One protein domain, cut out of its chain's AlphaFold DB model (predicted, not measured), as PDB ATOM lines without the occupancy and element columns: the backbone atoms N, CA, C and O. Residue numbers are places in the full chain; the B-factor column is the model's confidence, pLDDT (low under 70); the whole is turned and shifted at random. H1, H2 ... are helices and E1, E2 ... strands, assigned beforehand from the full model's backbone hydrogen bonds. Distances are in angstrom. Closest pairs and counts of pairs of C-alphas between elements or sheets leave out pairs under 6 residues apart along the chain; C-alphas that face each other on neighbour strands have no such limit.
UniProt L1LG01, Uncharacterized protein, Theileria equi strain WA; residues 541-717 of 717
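This is residues 541 to 717 of the 717 residues of an uncharacterized protein of Theileria equi strain WA (UniProt L1LG01). Two antiparallel sheets lie face to face as a sandwich, E4 E3 E6 E7 against the smaller E1 E2 E5, and three helices, H3, H4 and H5, cap one end of it. At the far end of the long axis a small loop region with the two short helices H1 and H2 sticks out from the sandwich. The printed part has 177 residues with five named helices and seven named strands, in the order E1 E2 H1 H2 E3 E4 E5 E6 E7 H3 H4 H5, and its class is mixed, helices and strands. The whole is compact, with a radius of gyration of the C-alphas of 17.6 A, yet elongated in outline, spanning 53 by 33 by 29 A.

E1, residues 541 to 546, begins with C-alpha 541 at (-42.255, -21.056, -6.191) and is followed by E2, residues 551 to 556. Two short helices come next, H1 at residues 558 to 561 and H2 at residues 565 to 569. E3, residues 575 to 581, is 19.2 A long from first to last C-alpha, and E4, residues 599 to 606, is 20.5 A long. E5 has four residues, 617 to 620. E6, residues 631 to 641, is the longest strand at 32.5 A, and its C-alpha 641 stands at (-27.667, -21.292, -17.883). E7, residues 650 to 657, is 23.1 A long. H3 holds residues 665 to 675 and H4 residues 683 to 692. H5, residues 696 to 715, is the longest helix at 28.7 A and ends with C-alpha 715 at (-50.493, 3.132, -20.951).

In the sandwich, two sheets face to face, the facing parts are 9.3 A centre to centre and the strands of the one stand at 32 degrees to those of the other. E1 and E2 form an antiparallel hairpin, with N 543 and O 553 at 2.9 A. On the other side of E2 is E5, antiparallel to it, with N 554 and O 618 at 2.8 A. The larger sheet runs E4 E3 E6 E7 and is strongly twisted, its strands' lines turning by 60 degrees from edge to edge. E3 and E4 are a hairpin, with N 578 and O 603 at 2.8 A. E3 and E6 are antiparallel, with N 577 and O 639 at 2.8 A. E6 and E7 are a hairpin, with N 634 and O 654 at 2.9 A. Between the sheets, the closest C-alphas of E1 and E7 are those of Leu 542 and Ile 654, 6.9 A apart. H3 only grazes the larger sheet, with its residues 673 to 675. H3 and H4 touch as a helical hairpin, opposite ways at a shallow tilt of 6 degrees, with the closest C-alphas, of Lys 669 and Leu 690, 6.3 A apart. H3 and H5 touch, running the same way at a shallow tilt of 19 degrees, closest at Leu 665 and Lys 696, whose C-alphas are 5.8 A apart. H4 and H5 are near each other, with 8 pairs of C-alphas within 10 A. H1 and H2 only just touch, with 3 pairs within 8 A, and only at the corner by their link; the closest C-alphas are those of Leu 561 and Trp 567, at 5.9 A. In H2, H4 and H5 every O i to N i+4 pair is within hydrogen-bond range, in H3 5 of 7 are, and H1 is too short for such a pair.

The C-alphas farthest apart are those of Ser 565 and Thr 695, at 54.8 A. The printed part has no cut and ends at residue 717, the chain's last. The link from E3 to E4, residues 582 to 598, is long. The mean pLDDT of the printed part is 82.2; 30 residues are under 70, among them residues 558 to 572 and 609 to 614.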
ATOM      1  N   THR A 541     -41.108 -21.613  -6.921       90.75
ATOM      2  CA  THR A 541     -42.255 -21.056  -6.191       90.75
ATOM      3  C   THR A 541     -42.022 -19.585  -5.869       90.75
ATOM      4  O   THR A 541     -40.880 -19.121  -5.834       90.75
ATOM      5  N   LEU A 542     -43.121 -18.852  -5.691       94.25
ATOM      6  CA  LEU A 542     -43.138 -17.431  -5.370       94.25
ATOM      7  C   LEU A 542     -43.882 -17.239  -4.052       94.25
ATOM      8  O   LEU A 542     -44.995 -17.741  -3.909       94.25
ATOM      9  N   GLU A 543     -43.295 -16.490  -3.126       92.06
ATOM     10  CA  GLU A 543     -43.933 -16.112  -1.865       92.06
ATOM     11  C   GLU A 543     -43.762 -14.612  -1.616       92.06
ATOM     12  O   GLU A 543     -42.663 -14.065  -1.727       92.06
ATOM     13  N   ASN A 544     -44.851 -13.926  -1.267       89.38
ATOM     14  CA  ASN A 544     -44.796 -12.535  -0.827       89.38
ATOM     15  C   ASN A 544     -44.515 -12.498   0.680       89.38
ATOM     16  O   ASN A 544     -45.271 -13.052   1.476       89.38
ATOM     17  N   ARG A 545     -43.426 -11.831   1.072       85.50
ATOM     18  CA  ARG A 545     -42.978 -11.746   2.468       85.50
ATOM     19  C   ARG A 545     -43.339 -10.444   3.166       85.50
ATOM     20  O   ARG A 545     -43.342 -10.405   4.395       85.50
ATOM     21  N   ASN A 546     -43.556  -9.356   2.426       81.00
ATOM     22  CA  ASN A 546     -43.733  -8.039   3.034       81.00
ATOM     23  C   ASN A 546     -44.536  -7.089   2.143       81.00
ATOM     24  O   ASN A 546     -44.021  -6.571   1.154       81.00
ATOM     25  N   ASN A 547     -45.742  -6.746   2.590       81.69
ATOM     26  CA  ASN A 547     -46.663  -5.852   1.885       81.69
ATOM     27  C   ASN A 547     -46.254  -4.366   1.919       81.69
ATOM     28  O   ASN A 547     -46.824  -3.564   1.195       81.69
ATOM     29  N   ASN A 548     -45.263  -3.958   2.719       83.06
ATOM     30  CA  ASN A 548     -44.816  -2.555   2.732       83.06
ATOM     31  C   ASN A 548     -43.907  -2.201   1.546       83.06
ATOM     32  O   ASN A 548     -43.826  -1.036   1.149       83.06
ATOM     33  N   LEU A 549     -43.208  -3.200   1.004       84.69
ATOM     34  CA  LEU A 549     -42.303  -3.074  -0.143       84.69
ATOM     35  C   LEU A 549     -42.662  -4.013  -1.301       84.69
ATOM     36  O   LEU A 549     -42.060  -3.917  -2.367       84.69
ATOM     37  N   GLY A 550     -43.594  -4.941  -1.073       87.94
ATOM     38  CA  GLY A 550     -43.883  -6.047  -1.974       87.94
ATOM     39  C   GLY A 550     -42.697  -6.997  -2.135       87.94
ATOM     40  O   GLY A 550     -42.362  -7.376  -3.247       87.94
ATOM     41  N   THR A 551     -42.006  -7.337  -1.043       91.12
ATOM     42  CA  THR A 551     -40.834  -8.230  -1.086       91.12
ATOM     43  C   THR A 551     -41.241  -9.621  -1.576       91.12
ATOM     44  O   THR A 551     -42.069 -10.274  -0.941       91.12
ATOM     45  N   VAL A 552     -40.607 -10.100  -2.648       92.81
ATOM     46  CA  VAL A 552     -40.875 -11.424  -3.235       92.81
ATOM     47  C   VAL A 552     -39.703 -12.353  -2.981       92.81
ATOM     48  O   VAL A 552     -38.556 -12.027  -3.292       92.81
ATOM     49  N   GLU A 553     -40.001 -13.525  -2.445       93.44
ATOM     50  CA  GLU A 553     -39.080 -14.642  -2.339       93.44
ATOM     51  C   GLU A 553     -39.340 -15.656  -3.454       93.44
ATOM     52  O   GLU A 553     -40.477 -16.044  -3.720       93.44
ATOM     53  N   ILE A 554     -38.262 -16.087  -4.100       94.44
ATOM     54  CA  ILE A 554     -38.261 -17.060  -5.181       94.44
ATOM     55  C   ILE A 554     -37.444 -18.254  -4.734       94.44
ATOM     56  O   ILE A 554     -36.230 -18.152  -4.546       94.44
ATOM     57  N   THR A 555     -38.105 -19.397  -4.622       90.00
ATOM     58  CA  THR A 555     -37.454 -20.660  -4.283       90.00
ATOM     59  C   THR A 555     -37.379 -21.513  -5.540       90.00
ATOM     60  O   THR A 555     -38.399 -21.966  -6.055       90.00
ATOM     61  N   ILE A 556     -36.172 -21.701  -6.075       87.50
ATOM     62  CA  ILE A 556     -35.958 -22.466  -7.308       87.50
ATOM     63  C   ILE A 556     -35.896 -23.942  -6.935       87.50
ATOM     64  O   ILE A 556     -35.046 -24.349  -6.142       87.50
ATOM     65  N   SER A 557     -36.806 -24.743  -7.487       79.75
ATOM     66  CA  SER A 557     -36.929 -26.140  -7.105       79.75
ATOM     67  C   SER A 557     -35.792 -26.973  -7.701       79.75
ATOM     68  O   SER A 557     -35.623 -27.017  -8.923       79.75
ATOM     69  N   PRO A 558     -35.042 -27.711  -6.867       64.75
ATOM     70  CA  PRO A 558     -34.023 -28.629  -7.333       64.75
ATOM     71  C   PRO A 558     -34.612 -29.964  -7.848       64.75
ATOM     72  O   PRO A 558     -33.879 -30.880  -8.216       64.75
ATOM     73  N   THR A 559     -35.936 -30.130  -7.882       61.06
ATOM     74  CA  THR A 559     -36.587 -31.361  -8.372       61.06
ATOM     75  C   THR A 559     -36.408 -31.561  -9.876       61.06
ATOM     76  O   THR A 559     -36.296 -32.700 -10.332       61.06
ATOM     77  N   CYS A 560     -36.257 -30.477 -10.643       53.28
ATOM     78  CA  CYS A 560     -35.896 -30.527 -12.064       53.28
ATOM     79  C   CYS A 560     -34.459 -31.024 -12.307       53.28
ATOM     80  O   CYS A 560     -34.130 -31.394 -13.433       53.28
ATOM     81  N   LEU A 561     -33.601 -31.039 -11.273       51.03
ATOM     82  CA  LEU A 561     -32.180 -31.399 -11.381       51.03
ATOM     83  C   LEU A 561     -31.957 -32.914 -11.532       51.03
ATOM     84  O   LEU A 561     -30.875 -33.325 -11.945       51.03
ATOM     85  N   ASN A 562     -32.949 -33.743 -11.181       50.97
ATOM     86  CA  ASN A 562     -32.759 -35.190 -11.028       50.97
ATOM     87  C   ASN A 562     -33.204 -36.040 -12.230       50.97
ATOM     88  O   ASN A 562     -32.704 -37.151 -12.375       50.97
ATOM     89  N   ASN A 563     -34.105 -35.554 -13.093       46.59
ATOM     90  CA  ASN A 563     -34.831 -36.428 -14.035       46.59
ATOM     91  C   ASN A 563     -34.735 -36.043 -15.528       46.59
ATOM     92  O   ASN A 563     -35.477 -36.595 -16.336       46.59
ATOM     93  N   GLY A 564     -33.839 -35.133 -15.932       53.72
ATOM     94  CA  GLY A 564     -33.731 -34.688 -17.332       53.72
ATOM     95  C   GLY A 564     -32.303 -34.679 -17.880       53.72
ATOM     96  O   GLY A 564     -31.396 -34.140 -17.248       53.72
ATOM     97  N   SER A 565     -32.113 -35.204 -19.096       55.94
ATOM     98  CA  SER A 565     -30.847 -35.145 -19.852       55.94
ATOM     99  C   SER A 565     -30.335 -33.712 -20.053       55.94
ATOM    100  O   SER A 565     -29.131 -33.476 -20.040       55.94
ATOM    101  N   GLY A 566     -31.242 -32.736 -20.159       56.69
ATOM    102  CA  GLY A 566     -30.887 -31.327 -20.322       56.69
ATOM    103  C   GLY A 566     -30.195 -30.706 -19.101       56.69
ATOM    104  O   GLY A 566     -29.338 -29.844 -19.254       56.69
ATOM    105  N   TRP A 567     -30.508 -31.142 -17.877       66.06
ATOM    106  CA  TRP A 567     -29.852 -30.562 -16.700       66.06
ATOM    107  C   TRP A 567     -28.398 -31.027 -16.563       66.06
ATOM    108  O   TRP A 567     -27.520 -30.272 -16.147       66.06
ATOM    109  N   GLN A 568     -28.119 -32.268 -16.964       66.94
ATOM    110  CA  GLN A 568     -26.756 -32.789 -17.056       66.94
ATOM    111  C   GLN A 568     -25.938 -32.044 -18.121       66.94
ATOM    112  O   GLN A 568     -24.761 -31.777 -17.881       66.94
ATOM    113  N   ALA A 569     -26.572 -31.637 -19.226       65.00
ATOM    114  CA  ALA A 569     -25.945 -30.867 -20.302       65.00
ATOM    115  C   ALA A 569     -25.416 -29.494 -19.824       65.00
ATOM    116  O   ALA A 569     -24.289 -29.119 -20.154       65.00
ATOM    117  N   LEU A 570     -26.118 -28.832 -18.887       68.12
ATOM    118  CA  LEU A 570     -25.671 -27.571 -18.266       68.12
ATOM    119  C   LEU A 570     -24.327 -27.679 -17.507       68.12
ATOM    120  O   LEU A 570     -23.751 -26.657 -17.141       68.12
ATOM    121  N   GLY A 571     -23.801 -28.879 -17.247       68.81
ATOM    122  CA  GLY A 571     -22.472 -29.056 -16.652       68.81
ATOM    123  C   GLY A 571     -22.368 -28.601 -15.189       68.81
ATOM    124  O   GLY A 571     -23.341 -28.650 -14.446       68.81
ATOM    125  N   LYS A 572     -21.164 -28.215 -14.750       67.31
ATOM    126  CA  LYS A 572     -20.827 -27.932 -13.338       67.31
ATOM    127  C   LYS A 572     -21.092 -26.482 -12.902       67.31
ATOM    128  O   LYS A 572     -21.610 -26.228 -11.819       67.31
ATOM    129  N   ASN A 573     -20.830 -25.522 -13.788       73.62
ATOM    130  CA  ASN A 573     -20.989 -24.090 -13.516       73.62
ATOM    131  C   ASN A 573     -22.393 -23.610 -13.896       73.62
ATOM    132  O   ASN A 573     -22.592 -23.016 -14.956       73.62
ATOM    133  N   ARG A 574     -23.381 -23.903 -13.047       81.81
ATOM    134  CA  ARG A 574     -24.784 -23.564 -13.312       81.81
ATOM    135  C   ARG A 574     -25.209 -22.301 -12.573       81.81
ATOM    136  O   ARG A 574     -24.991 -22.155 -11.370       81.81
ATOM    137  N   PHE A 575     -25.901 -21.424 -13.283       86.19
ATOM    138  CA  PHE A 575     -26.436 -20.178 -12.752       86.19
ATOM    139  C   PHE A 575     -27.909 -20.029 -13.117       86.19
ATOM    140  O   PHE A 575     -28.353 -20.523 -14.147       86.19
ATOM    141  N   ALA A 576     -28.663 -19.310 -12.295       88.12
ATOM    142  CA  ALA A 576     -30.004 -18.850 -12.610       88.12
ATOM    143  C   ALA A 576     -30.019 -17.324 -12.712       88.12
ATOM    144  O   ALA A 576     -29.595 -16.643 -11.778       88.12
ATOM    145  N   ASN A 577     -30.534 -16.796 -13.818       90.56
ATOM    146  CA  ASN A 577     -30.993 -15.418 -13.908       90.56
ATOM    147  C   ASN A 577     -32.476 -15.387 -13.530       90.56
ATOM    148  O   ASN A 577     -33.297 -16.078 -14.135       90.56
ATOM    149  N   VAL A 578     -32.807 -14.575 -12.531       92.12
ATOM    150  CA  VAL A 578     -34.182 -14.285 -12.129       92.12
ATOM    151  C   VAL A 578     -34.516 -12.869 -12.578       92.12
ATOM    152  O   VAL A 578     -33.865 -11.915 -12.150       92.12
ATOM    153  N   TYR A 579     -35.511 -12.752 -13.448       90.94
ATOM    154  CA  TYR A 579     -35.986 -11.511 -14.045       90.94
ATOM    155  C   TYR A 579     -37.251 -11.060 -13.320       90.94
ATOM    156  O   TYR A 579     -38.231 -11.803 -13.272       90.94
ATOM    157  N   LEU A 580     -37.242  -9.842 -12.786       91.38
ATOM    158  CA  LEU A 580     -38.442  -9.158 -12.321       91.38
ATOM    159  C   LEU A 580     -38.851  -8.144 -13.386       91.38
ATOM    160  O   LEU A 580     -38.074  -7.234 -13.689       91.38
ATOM    161  N   LEU A 581     -40.043  -8.295 -13.961       89.94
ATOM    162  CA  LEU A 581     -40.550  -7.329 -14.937       89.94
ATOM    163  C   LEU A 581     -41.110  -6.085 -14.258       89.94
ATOM    164  O   LEU A 581     -41.588  -6.138 -13.121       89.94
ATOM    165  N   ARG A 582     -41.050  -4.962 -14.977       89.00
ATOM    166  CA  ARG A 582     -41.800  -3.766 -14.601       89.00
ATOM    167  C   ARG A 582     -43.298  -4.064 -14.743       89.00
ATOM    168  O   ARG A 582     -43.681  -4.778 -15.669       89.00
ATOM    169  N   PRO A 583     -44.137  -3.569 -13.826       85.56
ATOM    170  CA  PRO A 583     -45.580  -3.711 -13.951       85.56
ATOM    171  C   PRO A 583     -46.091  -2.962 -15.191       85.56
ATOM    172  O   PRO A 583     -45.694  -1.823 -15.431       85.56
ATOM    173  N   SER A 584     -46.970  -3.607 -15.956       82.00
ATOM    174  CA  SER A 584     -47.627  -3.069 -17.154       82.00
ATOM    175  C   SER A 584     -49.044  -3.639 -17.283       82.00
ATOM    176  O   SER A 584     -49.392  -4.597 -16.587       82.00
ATOM    177  N   HIS A 585     -49.858  -3.075 -18.181       76.31
ATOM    178  CA  HIS A 585     -51.213  -3.567 -18.477       76.31
ATOM    179  C   HIS A 585     -51.232  -4.853 -19.322       76.31
ATOM    180  O   HIS A 585     -52.276  -5.485 -19.466       76.31
ATOM    181  N   SER A 586     -50.083  -5.255 -19.871       62.16
ATOM    182  CA  SER A 586     -49.961  -6.412 -20.757       62.16
ATOM    183  C   SER A 586     -50.153  -7.753 -20.038       62.16
ATOM    184  O   SER A 586     -49.666  -7.956 -18.923       62.16
ATOM    185  N   ASP A 587     -50.750  -8.713 -20.744       59.31
ATOM    186  CA  ASP A 587     -50.820 -10.112 -20.321       59.31
ATOM    187  C   ASP A 587     -49.440 -10.798 -20.257       59.31
ATOM    188  O   ASP A 587     -48.403 -10.229 -20.606       59.31
ATOM    189  N   LYS A 588     -49.433 -12.048 -19.763       66.00
ATOM    190  CA  LYS A 588     -48.242 -12.882 -19.516       66.00
ATOM    191  C   LYS A 588     -47.159 -12.694 -20.598       66.00
ATOM    192  O   LYS A 588     -47.481 -12.810 -21.776       66.00
ATOM    193  N   PRO A 589     -45.872 -12.535 -20.232       70.69
ATOM    194  CA  PRO A 589     -44.805 -12.325 -21.207       70.69
ATOM    195  C   PRO A 589     -44.730 -13.489 -22.201       70.69
ATOM    196  O   PRO A 589     -44.450 -14.626 -21.813       70.69
ATOM    197  N   VAL A 590     -44.990 -13.207 -23.481       58.22
ATOM    198  CA  VAL A 590     -44.941 -14.201 -24.576       58.22
ATOM    199  C   VAL A 590     -43.595 -14.160 -25.319       58.22
ATOM    200  O   VAL A 590     -43.255 -15.080 -26.058       58.22
ATOM    201  N   ALA A 591     -42.783 -13.121 -25.102       54.91
ATOM    202  CA  ALA A 591     -41.555 -12.910 -25.860       54.91
ATOM    203  C   ALA A 591     -40.390 -13.803 -25.380       54.91
ATOM    204  O   ALA A 591     -40.029 -13.813 -24.204       54.91
ATOM    205  N   LEU A 592     -39.756 -14.511 -26.327       52.53
ATOM    206  CA  LEU A 592     -38.501 -15.265 -26.137       52.53
ATOM    207  C   LEU A 592     -37.309 -14.356 -25.790       52.53
ATOM    208  O   LEU A 592     -36.334 -14.815 -25.198       52.53
ATOM    209  N   ARG A 593     -37.394 -13.078 -26.170       63.59
ATOM    210  CA  ARG A 593     -36.429 -12.021 -25.869       63.59
ATOM    211  C   ARG A 593     -37.121 -10.952 -25.033       63.59
ATOM    212  O   ARG A 593     -38.187 -10.477 -25.411       63.59
ATOM    213  N   ILE A 594     -36.518 -10.569 -23.912       73.06
ATOM    214  CA  ILE A 594     -37.038  -9.489 -23.066       73.06
ATOM    215  C   ILE A 594     -36.256  -8.213 -23.378       73.06
ATOM    216  O   ILE A 594     -35.023  -8.208 -23.281       73.06
ATOM    217  N   SER A 595     -36.975  -7.147 -23.737       75.31
ATOM    218  CA  SER A 595     -36.397  -5.811 -23.902       75.31
ATOM    219  C   SER A 595     -35.915  -5.278 -22.539       75.31
ATOM    220  O   SER A 595     -36.631  -5.455 -21.546       75.31
ATOM    221  N   PRO A 596     -34.729  -4.643 -22.449       76.75
ATOM    222  CA  PRO A 596     -34.181  -4.137 -21.191       76.75
ATOM    223  C   PRO A 596     -35.121  -3.179 -20.466       76.75
ATOM    224  O   PRO A 596     -35.203  -3.217 -19.242       76.75
ATOM    225  N   ASP A 597     -35.877  -2.381 -21.220       78.88
ATOM    226  CA  ASP A 597     -36.791  -1.384 -20.664       78.88
ATOM    227  C   ASP A 597     -37.949  -2.020 -19.876       78.88
ATOM    228  O   ASP A 597     -38.411  -1.476 -18.873       78.88
ATOM    229  N   LYS A 598     -38.354  -3.244 -20.247       83.19
ATOM    230  CA  LYS A 598     -39.417  -4.002 -19.567       83.19
ATOM    231  C   LYS A 598     -38.937  -4.704 -18.293       83.19
ATOM    232  O   LYS A 598     -39.757  -5.225 -17.534       83.19
ATOM    233  N   VAL A 599     -37.630  -4.739 -18.030       86.19
ATOM    234  CA  VAL A 599     -37.055  -5.415 -16.861       86.19
ATOM    235  C   VAL A 599     -36.798  -4.408 -15.748       86.19
ATOM    236  O   VAL A 599     -36.063  -3.441 -15.912       86.19
ATOM    237  N   CYS A 600     -37.375  -4.663 -14.575       86.62
ATOM    238  CA  CYS A 600     -37.113  -3.875 -13.377       86.62
ATOM    239  C   CYS A 600     -35.749  -4.235 -12.779       86.62
ATOM    240  O   CYS A 600     -34.943  -3.364 -12.463       86.62
ATOM    241  N   THR A 601     -35.465  -5.528 -12.590       86.44
ATOM    242  CA  THR A 601     -34.199  -5.991 -12.001       86.44
ATOM    243  C   THR A 601     -33.895  -7.428 -12.414       86.44
ATOM    244  O   THR A 601     -34.802  -8.243 -12.589       86.44
ATOM    245  N   ILE A 602     -32.603  -7.753 -12.513       89.56
ATOM    246  CA  ILE A 602     -32.106  -9.110 -12.755       89.56
ATOM    247  C   ILE A 602     -31.194  -9.516 -11.604       89.56
ATOM    248  O   ILE A 602     -30.273  -8.784 -11.246       89.56
ATOM    249  N   LYS A 603     -31.427 -10.699 -11.031       89.69
ATOM    250  CA  LYS A 603     -30.527 -11.301 -10.040       89.69
ATOM    251  C   LYS A 603     -29.943 -12.597 -10.577       89.69
ATOM    252  O   LYS A 603     -30.677 -13.480 -11.012       89.69
ATOM    253  N   LYS A 604     -28.617 -12.712 -10.508       89.75
ATOM    254  CA  LYS A 604     -27.883 -13.943 -10.808       89.75
ATOM    255  C   LYS A 604     -27.661 -14.726  -9.516       89.75
ATOM    256  O   LYS A 604     -27.137 -14.176  -8.551       89.75
ATOM    257  N   VAL A 605     -28.019 -16.006  -9.508       87.62
ATOM    258  CA  VAL A 605     -27.751 -16.935  -8.403       87.62
ATOM    259  C   VAL A 605     -27.000 -18.159  -8.899       87.62
ATOM    260  O   VAL A 605     -27.238 -18.641 -10.000       87.62
ATOM    261  N   THR A 606     -26.083 -18.664  -8.077       84.81
ATOM    262  CA  THR A 606     -25.364 -19.911  -8.357       84.81
ATOM    263  C   THR A 606     -26.216 -21.089  -7.911       84.81
ATOM    264  O   THR A 606     -26.759 -21.074  -6.805       84.81
ATOM    265  N   LEU A 607     -26.343 -22.099  -8.768       81.69
ATOM    266  CA  LEU A 607     -27.120 -23.295  -8.470       81.69
ATOM    267  C   LEU A 607     -26.204 -24.415  -7.962       81.69
ATOM    268  O   LEU A 607     -25.120 -24.607  -8.508       81.69
ATOM    269  N   PRO A 608     -26.621 -25.164  -6.931       71.62
ATOM    270  CA  PRO A 608     -25.826 -26.244  -6.374       71.62
ATOM    271  C   PRO A 608     -25.715 -27.440  -7.325       71.62
ATOM    272  O   PRO A 608     -26.649 -27.762  -8.062       71.62
ATOM    273  N   GLU A 609     -24.580 -28.138  -7.257       61.16
ATOM    274  CA  GLU A 609     -24.348 -29.383  -8.000       61.16
ATOM    275  C   GLU A 609     -25.115 -30.581  -7.409       61.16
ATOM    276  O   GLU A 609     -25.516 -31.470  -8.158       61.16
ATOM    277  N   GLU A 610     -25.364 -30.593  -6.092       58.25
ATOM    278  CA  GLU A 610     -25.982 -31.718  -5.376       58.25
ATOM    279  C   GLU A 610     -27.326 -31.353  -4.726       58.25
ATOM    280  O   GLU A 610     -27.441 -30.373  -3.984       58.25
ATOM    281  N   THR A 611     -28.331 -32.218  -4.908       51.56
ATOM    282  CA  THR A 611     -29.710 -32.091  -4.387       51.56
ATOM    283  C   THR A 611     -29.843 -32.145  -2.861       51.56
ATOM    284  O   THR A 611     -30.936 -31.942  -2.337       51.56
ATOM    285  N   ARG A 612     -28.747 -32.394  -2.132       51.44
ATOM    286  CA  ARG A 612     -28.696 -32.364  -0.657       51.44
ATOM    287  C   ARG A 612     -28.226 -31.031  -0.081       51.44
ATOM    288  O   ARG A 612     -28.230 -30.863   1.136       51.44
ATOM    289  N   SER A 613     -27.822 -30.094  -0.931       55.34
ATOM    290  CA  SER A 613     -27.406 -28.761  -0.509       55.34
ATOM    291  C   SER A 613     -28.544 -27.747  -0.662       55.34
ATOM    292  O   SER A 613     -29.496 -27.948  -1.414       55.34
ATOM    293  N   LYS A 614     -28.463 -26.697   0.160       61.25
ATOM    294  CA  LYS A 614     -29.439 -25.617   0.372       61.25
ATOM    295  C   LYS A 614     -30.228 -25.253  -0.897       61.25
ATOM    296  O   LYS A 614     -29.633 -24.907  -1.915       61.25
ATOM    297  N   ILE A 615     -31.562 -25.284  -0.805       73.81
ATOM    298  CA  ILE A 615     -32.460 -24.903  -1.904       73.81
ATOM    299  C   ILE A 615     -32.141 -23.457  -2.333       73.81
ATOM    300  O   ILE A 615     -32.117 -22.573  -1.465       73.81
ATOM    301  N   PRO A 616     -31.873 -23.197  -3.627       81.38
ATOM    302  CA  PRO A 616     -31.554 -21.858  -4.104       81.38
ATOM    303  C   PRO A 616     -32.726 -20.917  -3.881       81.38
ATOM    304  O   PRO A 616     -33.861 -21.200  -4.267       81.38
ATOM    305  N   ASN A 617     -32.421 -19.780  -3.275       85.31
ATOM    306  CA  ASN A 617     -33.409 -18.806  -2.872       85.31
ATOM    307  C   ASN A 617     -32.947 -17.405  -3.275       85.31
ATOM    308  O   ASN A 617     -31.810 -17.015  -2.994       85.31
ATOM    309  N   VAL A 618     -33.825 -16.676  -3.959       89.81
ATOM    310  CA  VAL A 618     -33.610 -15.302  -4.405       89.81
ATOM    311  C   VAL A 618     -34.690 -14.427  -3.799       89.81
ATOM    312  O   VAL A 618     -35.872 -14.695  -3.968       89.81
ATOM    313  N   ILE A 619     -34.293 -13.344  -3.140       90.06
ATOM    314  CA  ILE A 619     -35.230 -12.370  -2.576       90.06
ATOM    315  C   ILE A 619     -35.101 -11.070  -3.361       90.06
ATOM    316  O   ILE A 619     -33.997 -10.535  -3.464       90.06
ATOM    317  N   PHE A 620     -36.201 -10.535  -3.886       91.38
ATOM    318  CA  PHE A 620     -36.283  -9.135  -4.301       91.38
ATOM    319  C   PHE A 620     -36.789  -8.304  -3.131       91.38
ATOM    320  O   PHE A 620     -37.912  -8.487  -2.669       91.38
ATOM    321  N   ASP A 621     -35.943  -7.395  -2.643       86.56
ATOM    322  CA  ASP A 621     -36.221  -6.585  -1.455       86.56
ATOM    323  C   ASP A 621     -37.447  -5.675  -1.617       86.56
ATOM    324  O   ASP A 621     -38.120  -5.379  -0.630       86.56
ATOM    325  N   ALA A 622     -37.734  -5.249  -2.848       89.38
ATOM    326  CA  ALA A 622     -38.884  -4.439  -3.219       89.38
ATOM    327  C   ALA A 622     -39.292  -4.734  -4.669       89.38
ATOM    328  O   ALA A 622     -38.445  -5.109  -5.484       89.38
ATOM    329  N   VAL A 623     -40.569  -4.522  -4.984       91.94
ATOM    330  CA  VAL A 623     -41.088  -4.489  -6.361       91.94
ATOM    331  C   VAL A 623     -41.498  -3.064  -6.719       91.94
ATOM    332  O   VAL A 623     -41.862  -2.278  -5.840       91.94
ATOM    333  N   GLN A 624     -41.414  -2.719  -8.005       91.50
ATOM    334  CA  GLN A 624     -41.785  -1.386  -8.474       91.50
ATOM    335  C   GLN A 624     -43.285  -1.159  -8.258       91.50
ATOM    336  O   GLN A 624     -44.078  -1.914  -8.809       91.50
ATOM    337  N   PRO A 625     -43.703  -0.140  -7.494       89.12
ATOM    338  CA  PRO A 625     -45.117   0.117  -7.276       89.12
ATOM    339  C   PRO A 625     -45.799   0.554  -8.575       89.12
ATOM    340  O   PRO A 625     -45.284   1.410  -9.293       89.12
ATOM    341  N   PHE A 626     -46.976  -0.013  -8.841       87.38
ATOM    342  CA  PHE A 626     -47.847   0.408  -9.942       87.38
ATOM    343  C   PHE A 626     -49.041   1.230  -9.453       87.38
ATOM    344  O   PHE A 626     -49.314   2.310  -9.959       87.38
ATOM    345  N   ILE A 627     -49.728   0.741  -8.418       87.25
ATOM    346  CA  ILE A 627     -50.789   1.447  -7.693       87.25
ATOM    347  C   ILE A 627     -50.619   1.117  -6.208       87.25
ATOM    348  O   ILE A 627     -50.382  -0.034  -5.842       87.25
ATOM    349  N   MET A 628     -50.721   2.123  -5.338       86.12
ATOM    350  CA  MET A 628     -50.657   1.920  -3.887       86.12
ATOM    351  C   MET A 628     -52.021   1.497  -3.325       86.12
ATOM    352  O   MET A 628     -53.044   2.052  -3.713       86.12
ATOM    353  N   ASP A 629     -52.021   0.583  -2.353       85.56
ATOM    354  CA  ASP A 629     -53.194  -0.049  -1.718       85.56
ATOM    355  C   ASP A 629     -54.107  -0.880  -2.636       85.56
ATOM    356  O   ASP A 629     -55.148  -1.368  -2.184       85.56
ATOM    357  N   SER A 630     -53.673  -1.148  -3.864       85.19
ATOM    358  CA  SER A 630     -54.336  -2.079  -4.779       85.19
ATOM    359  C   SER A 630     -53.457  -3.301  -5.016       85.19
ATOM    360  O   SER A 630     -52.229  -3.203  -5.002       85.19
ATOM    361  N   GLU A 631     -54.082  -4.466  -5.196       88.44
ATOM    362  CA  GLU A 631     -53.368  -5.649  -5.674       88.44
ATOM    363  C   GLU A 631     -53.009  -5.461  -7.143       88.44
ATOM    364  O   GLU A 631     -53.841  -5.049  -7.952       88.44
ATOM    365  N   TRP A 632     -51.756  -5.750  -7.476       89.06
ATOM    366  CA  TRP A 632     -51.276  -5.728  -8.846       89.06
ATOM    367  C   TRP A 632     -50.515  -7.007  -9.168       89.06
ATOM    368  O   TRP A 632     -49.828  -7.558  -8.304       89.06
ATOM    369  N   LYS A 633     -50.623  -7.462 -10.415       90.25
ATOM    370  CA  LYS A 633     -49.987  -8.690 -10.889       90.25
ATOM    371  C   LYS A 633     -48.559  -8.412 -11.344       90.25
ATOM    372  O   LYS A 633     -48.330  -7.619 -12.253       90.25
ATOM    373  N   TYR A 634     -47.596  -9.108 -10.749       90.62
ATOM    374  CA  TYR A 634     -46.180  -9.020 -11.104       90.62
ATOM    375  C   TYR A 634     -45.709 -10.320 -11.741       90.62
ATOM    376  O   TYR A 634     -46.061 -11.404 -11.276       90.62
ATOM    377  N   PHE A 635     -44.881 -10.218 -12.780       91.44
ATOM    378  CA  PHE A 635     -44.322 -11.369 -13.485       91.44
ATOM    379  C   PHE A 635     -42.843 -11.560 -13.154       91.44
ATOM    380  O   PHE A 635     -42.032 -10.637 -13.268       91.44
ATOM    381  N   ILE A 636     -42.497 -12.792 -12.779       91.88
ATOM    382  CA  ILE A 636     -41.136 -13.218 -12.467       91.88
ATOM    383  C   ILE A 636     -40.742 -14.360 -13.399       91.88
ATOM    384  O   ILE A 636     -41.468 -15.348 -13.538       91.88
ATOM    385  N   GLY A 637     -39.590 -14.204 -14.045       90.88
ATOM    386  CA  GLY A 637     -39.013 -15.164 -14.977       90.88
ATOM    387  C   GLY A 637     -37.763 -15.807 -14.397       90.88
ATOM    388  O   GLY A 637     -36.928 -15.112 -13.831       90.88
ATOM    389  N   VAL A 638     -37.594 -17.116 -14.565       89.88
ATOM    390  CA  VAL A 638     -36.354 -17.819 -14.199       89.88
ATOM    391  C   VAL A 638     -35.765 -18.484 -15.433       89.88
ATOM    392  O   VAL A 638     -36.437 -19.272 -16.098       89.88
ATOM    393  N   GLN A 639     -34.498 -18.180 -15.711       88.62
ATOM    394  CA  GLN A 639     -33.690 -18.837 -16.730       88.62
ATOM    395  C   GLN A 639     -32.457 -19.446 -16.089       88.62
ATOM    396  O   GLN A 639     -31.739 -18.766 -15.363       88.62
ATOM    397  N   VAL A 640     -32.175 -20.701 -16.401       87.00
ATOM    398  CA  VAL A 640     -30.952 -21.368 -15.974       87.00
ATOM    399  C   VAL A 640     -29.983 -21.423 -17.136       87.00
ATOM    400  O   VAL A 640     -30.385 -21.668 -18.266       87.00
ATOM    401  N   TYR A 641     -28.704 -21.219 -16.870       86.00
ATOM    402  CA  TYR A 641     -27.667 -21.292 -17.883       86.00
ATOM    403  C   TYR A 641     -26.332 -21.749 -17.298       86.00
ATOM    404  O   TYR A 641     -26.128 -21.790 -16.083       86.00
ATOM    405  N   SER A 642     -25.429 -22.091 -18.202       83.31
ATOM    406  CA  SER A 642     -24.027 -22.394 -17.971       83.31
ATOM    407  C   SER A 642     -23.165 -21.613 -18.959       83.31
ATOM    408  O   SER A 642     -23.658 -20.763 -19.700       83.31
ATOM    409  N   ASP A 643     -21.870 -21.913 -19.000       75.00
ATOM    410  CA  ASP A 643     -20.928 -21.263 -19.913       75.00
ATOM    411  C   ASP A 643     -21.247 -21.512 -21.404       75.00
ATOM    412  O   ASP A 643     -20.763 -20.777 -22.262       75.00
ATOM    413  N   ARG A 644     -22.027 -22.554 -21.737       69.31
ATOM    414  CA  ARG A 644     -22.315 -22.951 -23.131       69.31
ATOM    415  C   ARG A 644     -23.787 -23.155 -23.449       69.31
ATOM    416  O   ARG A 644     -24.139 -23.210 -24.624       69.31
ATOM    417  N   GLU A 645     -24.634 -23.298 -22.436       81.06
ATOM    418  CA  GLU A 645     -26.025 -23.675 -22.644       81.06
ATOM    419  C   GLU A 645     -26.984 -22.852 -21.785       81.06
ATOM    420  O   GLU A 645     -26.641 -22.448 -20.678       81.06
ATOM    421  N   ALA A 646     -28.201 -22.620 -22.274       81.62
ATOM    422  CA  ALA A 646     -29.229 -21.879 -21.551       81.62
ATOM    423  C   ALA A 646     -30.615 -22.499 -21.740       81.62
ATOM    424  O   ALA A 646     -30.975 -22.942 -22.829       81.62
ATOM    425  N   SER A 647     -31.407 -22.512 -20.673       82.69
ATOM    426  CA  SER A 647     -32.797 -22.951 -20.671       82.69
ATOM    427  C   SER A 647     -33.723 -21.895 -21.268       82.69
ATOM    428  O   SER A 647     -33.358 -20.724 -21.424       82.69
ATOM    429  N   LEU A 648     -34.974 -22.288 -21.500       79.94
ATOM    430  CA  LEU A 648     -36.070 -21.340 -21.667       79.94
ATOM    431  C   LEU A 648     -36.327 -20.585 -20.356       79.94
ATOM    432  O   LEU A 648     -35.984 -21.056 -19.264       79.94
ATOM    433  N   ILE A 649     -36.955 -19.416 -20.472       85.62
ATOM    434  CA  ILE A 649     -37.423 -18.641 -19.322       85.62
ATOM    435  C   ILE A 649     -38.786 -19.182 -18.908       85.62
ATOM    436  O   ILE A 649     -39.720 -19.203 -19.708       85.62
ATOM    437  N   THR A 650     -38.916 -19.609 -17.657       87.50
ATOM    438  CA  THR A 650     -40.222 -19.968 -17.095       87.50
ATOM    439  C   THR A 650     -40.794 -18.776 -16.345       87.50
ATOM    440  O   THR A 650     -40.143 -18.240 -15.453       87.50
ATOM    441  N   TRP A 651     -42.008 -18.364 -16.713       89.44
ATOM    442  CA  TRP A 651     -42.708 -17.217 -16.133       89.44
ATOM    443  C   TRP A 651     -43.798 -17.657 -15.160       89.44
ATOM    444  O   TRP A 651     -44.656 -18.470 -15.520       89.44
ATOM    445  N   LYS A 652     -43.817 -17.060 -13.966       90.62
ATOM    446  CA  LYS A 652     -44.924 -17.150 -13.002       90.62
ATOM    447  C   LYS A 652     -45.346 -15.752 -12.560       90.62
ATOM    448  O   LYS A 652     -44.543 -14.821 -12.601       90.62
ATOM    449  N   SER A 653     -46.607 -15.619 -12.162       91.94
ATOM    450  CA  SER A 653     -47.162 -14.372 -11.636       91.94
ATOM    451  C   SER A 653     -47.449 -14.467 -10.143       91.94
ATOM    452  O   SER A 653     -47.738 -15.551  -9.637       91.94
ATOM    453  N   ILE A 654     -47.409 -13.325  -9.466       91.88
ATOM    454  CA  ILE A 654     -47.839 -13.154  -8.078       91.88
ATOM    455  C   ILE A 654     -48.579 -11.822  -7.949       91.88
ATOM    456  O   ILE A 654     -48.129 -10.813  -8.495       91.88
ATOM    457  N   ASP A 655     -49.703 -11.824  -7.242       91.19
ATOM    458  CA  ASP A 655     -50.456 -10.608  -6.944       91.19
ATOM    459  C   ASP A 655     -49.922  -9.998  -5.641       91.19
ATOM    460  O   ASP A 655     -49.779 -10.679  -4.621       91.19
ATOM    461  N   ILE A 656     -49.544  -8.720  -5.687       90.94
ATOM    462  CA  ILE A 656     -48.914  -8.014  -4.567       90.94
ATOM    463  C   ILE A 656     -49.647  -6.703  -4.323       90.94
ATOM    464  O   ILE A 656     -49.794  -5.880  -5.226       90.94
ATOM    465  N   LYS A 657     -50.037  -6.481  -3.066       90.50
ATOM    466  CA  LYS A 657     -50.553  -5.206  -2.565       90.50
ATOM    467  C   LYS A 657     -49.469  -4.467  -1.792       90.50
ATOM    468  O   LYS A 657     -48.996  -4.970  -0.772       90.50
ATOM    469  N   ILE A 658     -49.112  -3.268  -2.251       90.81
ATOM    470  CA  ILE A 658     -48.148  -2.398  -1.564       90.81
ATOM    471  C   ILE A 658     -48.907  -1.362  -0.734       90.81
ATOM    472  O   ILE A 658     -49.705  -0.606  -1.282       90.81
ATOM    473  N   SER A 659     -48.656  -1.305   0.575       86.12
ATOM    474  CA  SER A 659     -49.351  -0.381   1.483       86.12
ATOM    475  C   SER A 659     -49.043   1.100   1.187       86.12
ATOM    476  O   SER A 659     -47.931   1.443   0.773       86.12
ATOM    477  N   LYS A 660     -49.996   2.019   1.418       80.81
ATOM    478  CA  LYS A 660     -49.764   3.479   1.289       80.81
ATOM    479  C   LYS A 660     -48.875   4.073   2.386       80.81
ATOM    480  O   LYS A 660     -48.229   5.087   2.137       80.81
ATOM    481  N   GLY A 661     -48.783   3.447   3.559       77.00
ATOM    482  CA  GLY A 661     -48.068   3.995   4.718       77.00
ATOM    483  C   GLY A 661     -47.269   2.960   5.510       77.00
ATOM    484  O   GLY A 661     -47.240   1.778   5.184       77.00
ATOM    485  N   GLY A 662     -46.597   3.413   6.573       76.62
ATOM    486  CA  GLY A 662     -45.846   2.533   7.483       76.62
ATOM    487  C   GLY A 662     -44.402   2.229   7.061       76.62
ATOM    488  O   GLY A 662     -43.760   1.362   7.653       76.62
ATOM    489  N   ARG A 663     -43.858   2.954   6.072       87.31
ATOM    490  CA  ARG A 663     -42.477   2.784   5.593       87.31
ATOM    491  C   ARG A 663     -41.456   3.591   6.408       87.31
ATOM    492  O   ARG A 663     -41.703   4.699   6.899       87.31
ATOM    493  N   SER A 664     -40.263   3.029   6.557       88.50
ATOM    494  CA  SER A 664     -39.053   3.731   7.004       88.50
ATOM    495  C   SER A 664     -38.351   4.422   5.829       88.50
ATOM    496  O   SER A 664     -38.600   4.101   4.668       88.50
ATOM    497  N   LEU A 665     -37.452   5.367   6.125       86.62
ATOM    498  CA  LEU A 665     -36.674   6.082   5.105       86.62
ATOM    499  C   LEU A 665     -35.851   5.127   4.226       86.62
ATOM    500  O   LEU A 665     -35.807   5.287   3.009       86.62
ATOM    501  N   ASP A 666     -35.273   4.086   4.825       87.12
ATOM    502  CA  ASP A 666     -34.508   3.073   4.094       87.12
ATOM    503  C   ASP A 666     -35.396   2.222   3.187       87.12
ATOM    504  O   ASP A 666     -35.006   1.879   2.072       87.12
ATOM    505  N   GLN A 667     -36.617   1.916   3.631       89.38
ATOM    506  CA  GLN A 667     -37.612   1.231   2.809       89.38
ATOM    507  C   GLN A 667     -38.028   2.096   1.610       89.38
ATOM    508  O   GLN A 667     -38.096   1.584   0.497       89.38
ATOM    509  N   MET A 668     -38.205   3.408   1.782       87.81
ATOM    510  CA  MET A 668     -38.468   4.309   0.651       87.81
ATOM    511  C   MET A 668     -37.307   4.367  -0.339       87.81
ATOM    512  O   MET A 668     -37.537   4.298  -1.541       87.81
ATOM    513  N   LYS A 669     -36.059   4.414   0.140       89.88
ATOM    514  CA  LYS A 669     -34.882   4.345  -0.740       89.88
ATOM    515  C   LYS A 669     -34.842   3.036  -1.528       89.88
ATOM    516  O   LYS A 669     -34.544   3.060  -2.715       89.88
ATOM    517  N   LYS A 670     -35.171   1.903  -0.897       90.50
ATOM    518  CA  LYS A 670     -35.272   0.603  -1.585       90.50
ATOM    519  C   LYS A 670     -36.354   0.601  -2.665       90.50
ATOM    520  O   LYS A 670     -36.106   0.066  -3.737       90.50
ATOM    521  N   LEU A 671     -37.506   1.216  -2.397       90.62
ATOM    522  CA  LEU A 671     -38.595   1.331  -3.366       90.62
ATOM    523  C   LEU A 671     -38.216   2.256  -4.533       90.62
ATOM    524  O   LEU A 671     -38.438   1.917  -5.679       90.62
ATOM    525  N   LEU A 672     -37.575   3.397  -4.272       91.31
ATOM    526  CA  LEU A 672     -37.124   4.306  -5.333       91.31
ATOM    527  C   LEU A 672     -36.083   3.661  -6.256       91.31
ATOM    528  O   LEU A 672     -36.097   3.896  -7.460       91.31
ATOM    529  N   ARG A 673     -35.219   2.791  -5.723       91.31
ATOM    530  CA  ARG A 673     -34.237   2.055  -6.535       91.31
ATOM    531  C   ARG A 673     -34.862   1.104  -7.556       91.31
ATOM    532  O   ARG A 673     -34.197   0.759  -8.521       91.31
ATOM    533  N   THR A 674     -36.130   0.711  -7.414       92.12
ATOM    534  CA  THR A 674     -36.791  -0.122  -8.437       92.12
ATOM    535  C   THR A 674     -37.001   0.627  -9.760       92.12
ATOM    536  O   THR A 674     -37.250   0.005 -10.791       92.12
ATOM    537  N   PHE A 675     -36.904   1.961  -9.744       90.94
ATOM    538  CA  PHE A 675     -36.991   2.830 -10.920       90.94
ATOM    539  C   PHE A 675     -35.631   3.104 -11.582       90.94
ATOM    540  O   PHE A 675     -35.570   3.804 -12.596       90.94
ATOM    541  N   GLU A 676     -34.536   2.556 -11.048       87.25
ATOM    542  CA  GLU A 676     -33.235   2.618 -11.719       87.25
ATOM    543  C   GLU A 676     -33.337   1.964 -13.107       87.25
ATOM    544  O   GLU A 676     -33.993   0.932 -13.291       87.25
ATOM    545  N   ASN A 677     -32.705   2.592 -14.098       83.00
ATOM    546  CA  ASN A 677     -32.718   2.182 -15.507       83.00
ATOM    547  C   ASN A 677     -34.111   2.172 -16.171       83.00
ATOM    548  O   ASN A 677     -34.286   1.531 -17.204       83.00
ATOM    549  N   ALA A 678     -35.117   2.831 -15.587       87.31
ATOM    550  CA  ALA A 678     -36.391   3.076 -16.259       87.31
ATOM    551  C   ALA A 678     -36.225   4.200 -17.292       87.31
ATOM    552  O   ALA A 678     -35.833   5.305 -16.914       87.31
ATOM    553  N   SER A 679     -36.556   3.955 -18.564       85.88
ATOM    554  CA  SER A 679     -36.488   4.984 -19.620       85.88
ATOM    555  C   SER A 679     -37.379   6.199 -19.341       85.88
ATOM    556  O   SER A 679     -37.039   7.322 -19.699       85.88
ATOM    557  N   PHE A 680     -38.497   5.983 -18.649       88.00
ATOM    558  CA  PHE A 680     -39.503   6.994 -18.322       88.00
ATOM    559  C   PHE A 680     -39.189   7.815 -17.060       88.00
ATOM    560  O   PHE A 680     -39.983   8.670 -16.672       88.00
ATOM    561  N   ILE A 681     -38.050   7.570 -16.399       89.88
ATOM    562  CA  ILE A 681     -37.587   8.347 -15.243       89.88
ATOM    563  C   ILE A 681     -36.235   8.975 -15.561       89.88
ATOM    564  O   ILE A 681     -35.300   8.293 -15.981       89.88
ATOM    565  N   ASN A 682     -36.093  10.269 -15.265       89.88
ATOM    566  CA  ASN A 682     -34.800  10.942 -15.318       89.88
ATOM    567  C   ASN A 682     -33.851  10.350 -14.255       89.88
ATOM    568  O   ASN A 682     -34.047  10.526 -13.049       89.88
ATOM    569  N   GLN A 683     -32.818   9.637 -14.711       89.56
ATOM    570  CA  GLN A 683     -31.893   8.899 -13.845       89.56
ATOM    571  C   GLN A 683     -30.984   9.823 -13.014       89.56
ATOM    572  O   GLN A 683     -30.647   9.496 -11.871       89.56
ATOM    573  N   ASP A 684     -30.649  11.009 -13.525       88.31
ATOM    574  CA  ASP A 684     -29.880  12.012 -12.780       88.31
ATOM    575  C   ASP A 684     -30.710  12.583 -11.627       88.31
ATOM    576  O   ASP A 684     -30.232  12.666 -10.492       88.31
ATOM    577  N   LEU A 685     -31.990  12.873 -11.886       90.19
ATOM    578  CA  LEU A 685     -32.936  13.310 -10.861       90.19
ATOM    579  C   LEU A 685     -33.140  12.228  -9.790       90.19
ATOM    580  O   LEU A 685     -33.053  12.520  -8.595       90.19
ATOM    581  N   LEU A 686     -33.357  10.974 -10.203       90.62
ATOM    582  CA  LEU A 686     -33.525   9.835  -9.296       90.62
ATOM    583  C   LEU A 686     -32.290   9.635  -8.408       90.62
ATOM    584  O   LEU A 686     -32.411   9.503  -7.187       90.62
ATOM    585  N   SER A 687     -31.090   9.653  -8.994       89.94
ATOM    586  CA  SER A 687     -29.840   9.474  -8.250       89.94
ATOM    587  C   SER A 687     -29.559  10.646  -7.299       89.94
ATOM    588  O   SER A 687     -29.115  10.433  -6.164       89.94
ATOM    589  N   GLY A 688     -29.879  11.877  -7.715       87.25
ATOM    590  CA  GLY A 688     -29.822  13.076  -6.884       87.25
ATOM    591  C   GLY A 688     -30.775  12.997  -5.692       87.25
ATOM    592  O   GLY A 688     -30.365  13.229  -4.548       87.25
ATOM    593  N   LYS A 689     -32.026  12.582  -5.921       88.50
ATOM    594  CA  LYS A 689     -33.021  12.381  -4.861       88.50
ATOM    595  C   LYS A 689     -32.641  11.254  -3.907       88.50
ATOM    596  O   LYS A 689     -32.697  11.457  -2.699       88.50
ATOM    597  N   LEU A 690     -32.135  10.117  -4.387       88.88
ATOM    598  CA  LEU A 690     -31.666   9.020  -3.524       88.88
ATOM    599  C   LEU A 690     -30.549   9.448  -2.552       88.88
ATOM    600  O   LEU A 690     -30.509   8.969  -1.412       88.88
ATOM    601  N   LYS A 691     -29.663  10.360  -2.977       88.00
ATOM    602  CA  LYS A 691     -28.585  10.922  -2.141       88.00
ATOM    603  C   LYS A 691     -29.085  11.974  -1.148       88.00
ATOM    604  O   LYS A 691     -28.559  12.062  -0.040       88.00
ATOM    605  N   THR A 692     -30.083  12.768  -1.531       87.88
ATOM    606  CA  THR A 692     -30.568  13.923  -0.755       87.88
ATOM    607  C   THR A 692     -31.788  13.625   0.116       87.88
ATOM    608  O   THR A 692     -32.127  14.447   0.964       87.88
ATOM    609  N   LEU A 693     -32.406  12.446  -0.020       87.00
ATOM    610  CA  LEU A 693     -33.597  12.054   0.731       87.00
ATOM    611  C   LEU A 693     -33.342  12.010   2.248       87.00
ATOM    612  O   LEU A 693     -32.654  11.110   2.751       87.00
ATOM    613  N   ARG A 694     -33.931  12.968   2.975       83.94
ATOM    614  CA  ARG A 694     -33.799  13.118   4.440       83.94
ATOM    615  C   ARG A 694     -35.102  12.922   5.211       83.94
ATOM    616  O   ARG A 694     -35.047  12.556   6.381       83.94
ATOM    617  N   THR A 695     -36.258  13.146   4.589       84.75
ATOM    618  CA  THR A 695     -37.568  13.065   5.252       84.75
ATOM    619  C   THR A 695     -38.462  12.022   4.591       84.75
ATOM    620  O   THR A 695     -38.281  11.666   3.427       84.75
ATOM    621  N   LYS A 696     -39.437  11.509   5.352       84.19
ATOM    622  CA  LYS A 696     -40.389  10.517   4.837       84.19
ATOM    623  C   LYS A 696     -41.361  11.104   3.814       84.19
ATOM    624  O   LYS A 696     -41.590  10.496   2.782       84.19
ATOM    625  N   SER A 697     -41.868  12.305   4.086       84.38
ATOM    626  CA  SER A 697     -42.840  12.981   3.222       84.38
ATOM    627  C   SER A 697     -42.274  13.308   1.832       84.38
ATOM    628  O   SER A 697     -42.965  13.080   0.845       84.38
ATOM    629  N   ASP A 698     -41.009  13.742   1.737       84.88
ATOM    630  CA  ASP A 698     -40.338  13.966   0.441       84.88
ATOM    631  C   ASP A 698     -40.200  12.650  -0.346       84.88
ATOM    632  O   ASP A 698     -40.412  12.605  -1.555       84.88
ATOM    633  N   GLY A 699     -39.923  11.543   0.351       85.69
ATOM    634  CA  GLY A 699     -39.817  10.218  -0.265       85.69
ATOM    635  C   GLY A 699     -41.147   9.701  -0.796       85.69
ATOM    636  O   GLY A 699     -41.200   9.198  -1.912       85.69
ATOM    637  N   GLU A 700     -42.224   9.849  -0.026       87.31
ATOM    638  CA  GLU A 700     -43.568   9.449  -0.451       87.31
ATOM    639  C   GLU A 700     -44.076  10.301  -1.619       87.31
ATOM    640  O   GLU A 700     -44.632   9.746  -2.568       87.31
ATOM    641  N   GLY A 701     -43.824  11.615  -1.593       87.75
ATOM    642  CA  GLY A 701     -44.157  12.517  -2.696       87.75
ATOM    643  C   GLY A 701     -43.446  12.132  -3.993       87.75
ATOM    644  O   GLY A 701     -44.093  11.976  -5.027       87.75
ATOM    645  N   PHE A 702     -42.135  11.883  -3.926       91.00
ATOM    646  CA  PHE A 702     -41.358  11.502  -5.106       91.00
ATOM    647  C   PHE A 702     -41.711  10.097  -5.622       91.00
ATOM    648  O   PHE A 702     -41.807   9.886  -6.826       91.00
ATOM    649  N   ILE A 703     -41.997   9.135  -4.733       91.00
ATOM    650  CA  ILE A 703     -42.511   7.814  -5.136       91.00
ATOM    651  C   ILE A 703     -43.842   7.952  -5.887       91.00
ATOM    652  O   ILE A 703     -44.031   7.287  -6.903       91.00
ATOM    653  N   ALA A 704     -44.760   8.801  -5.414       90.44
ATOM    654  CA  ALA A 704     -46.037   9.030  -6.088       90.44
ATOM    655  C   ALA A 704     -45.848   9.627  -7.492       90.44
ATOM    656  O   ALA A 704     -46.572   9.267  -8.418       90.44
ATOM    657  N   GLU A 705     -44.852  10.495  -7.665       91.25
ATOM    658  CA  GLU A 705     -44.470  11.040  -8.967       91.25
ATOM    659  C   GLU A 705     -43.916   9.950  -9.901       91.25
ATOM    660  O   GLU A 705     -44.400   9.794 -11.023       91.25
ATOM    661  N   CYS A 706     -42.986   9.116  -9.419       92.00
ATOM    662  CA  CYS A 706     -42.455   7.985 -10.186       92.00
ATOM    663  C   CYS A 706     -43.546   6.983 -10.600       92.00
ATOM    664  O   CYS A 706     -43.495   6.445 -11.705       92.00
ATOM    665  N   ILE A 707     -44.546   6.752  -9.742       92.62
ATOM    666  CA  ILE A 707     -45.702   5.900 -10.057       92.62
ATOM    667  C   ILE A 707     -46.510   6.483 -11.219       92.62
ATOM    668  O   ILE A 707     -46.828   5.747 -12.150       92.62
ATOM    669  N   LYS A 708     -46.792   7.792 -11.217       91.94
ATOM    670  CA  LYS A 708     -47.515   8.443 -12.326       91.94
ATOM    671  C   LYS A 708     -46.772   8.294 -13.654       91.94
ATOM    672  O   LYS A 708     -47.397   8.032 -14.677       91.94
ATOM    673  N   PHE A 709     -45.446   8.436 -13.647       90.00
ATOM    674  CA  PHE A 709     -44.636   8.215 -14.848       90.00
ATOM    675  C   PHE A 709     -44.646   6.750 -15.301       90.00
ATOM    676  O   PHE A 709     -44.756   6.495 -16.496       90.00
ATOM    677  N   ALA A 710     -44.594   5.792 -14.369       88.38
ATOM    678  CA  ALA A 710     -44.701   4.370 -14.696       88.38
ATOM    679  C   ALA A 710     -46.066   3.989 -15.282       88.38
ATOM    680  O   ALA A 710     -46.111   3.188 -16.209       88.38
ATOM    681  N   GLN A 711     -47.156   4.567 -14.768       89.19
ATOM    682  CA  GLN A 711     -48.504   4.370 -15.309       89.19
ATOM    683  C   GLN A 711     -48.589   4.894 -16.741       89.19
ATOM    684  O   GLN A 711     -48.886   4.125 -17.641       89.19
ATOM    685  N   ARG A 712     -48.164   6.142 -16.982       86.44
ATOM    686  CA  ARG A 712     -48.116   6.710 -18.340       86.44
ATOM    687  C   ARG A 712     -47.259   5.887 -19.301       86.44
ATOM    688  O   ARG A 712     -47.595   5.761 -20.470       86.44
ATOM    689  N   TRP A 713     -46.129   5.357 -18.838       87.19
ATOM    690  CA  TRP A 713     -45.302   4.473 -19.659       87.19
ATOM    691  C   TRP A 713     -46.024   3.163 -19.992       87.19
ATOM    692  O   TRP A 713     -45.948   2.722 -21.133       87.19
ATOM    693  N   ALA A 714     -46.734   2.574 -19.028       83.00
ATOM    694  CA  ALA A 714     -47.520   1.360 -19.227       83.00
ATOM    695  C   ALA A 714     -48.785   1.581 -20.071       83.00
ATOM    696  O   ALA A 714     -49.224   0.650 -20.727       83.00
ATOM    697  N   ASP A 715     -49.367   2.781 -20.072       80.00
ATOM    698  CA  ASP A 715     -50.493   3.132 -20.951       80.00
ATOM    699  C   ASP A 715     -50.049   3.223 -22.422       80.00
ATOM    700  O   ASP A 715     -50.831   2.983 -23.339       80.00
ATOM    701  N   ASN A 716     -48.773   3.549 -22.647       72.19
ATOM    702  CA  ASN A 716     -48.177   3.720 -23.970       72.19
ATOM    703  C   ASN A 716     -47.486   2.450 -24.521       72.19
ATOM    704  O   ASN A 716     -46.977   2.501 -25.642       72.19
ATOM    705  N   ASN A 717     -47.413   1.342 -23.760       62.12
ATOM    706  CA  ASN A 717     -46.660   0.111 -24.093       62.12
ATOM    707  C   ASN A 717     -47.393  -1.179 -23.718       62.12
ATOM    708  O   ASN A 717     -47.187  -2.185 -24.443       62.12
TER     709      ASN A 717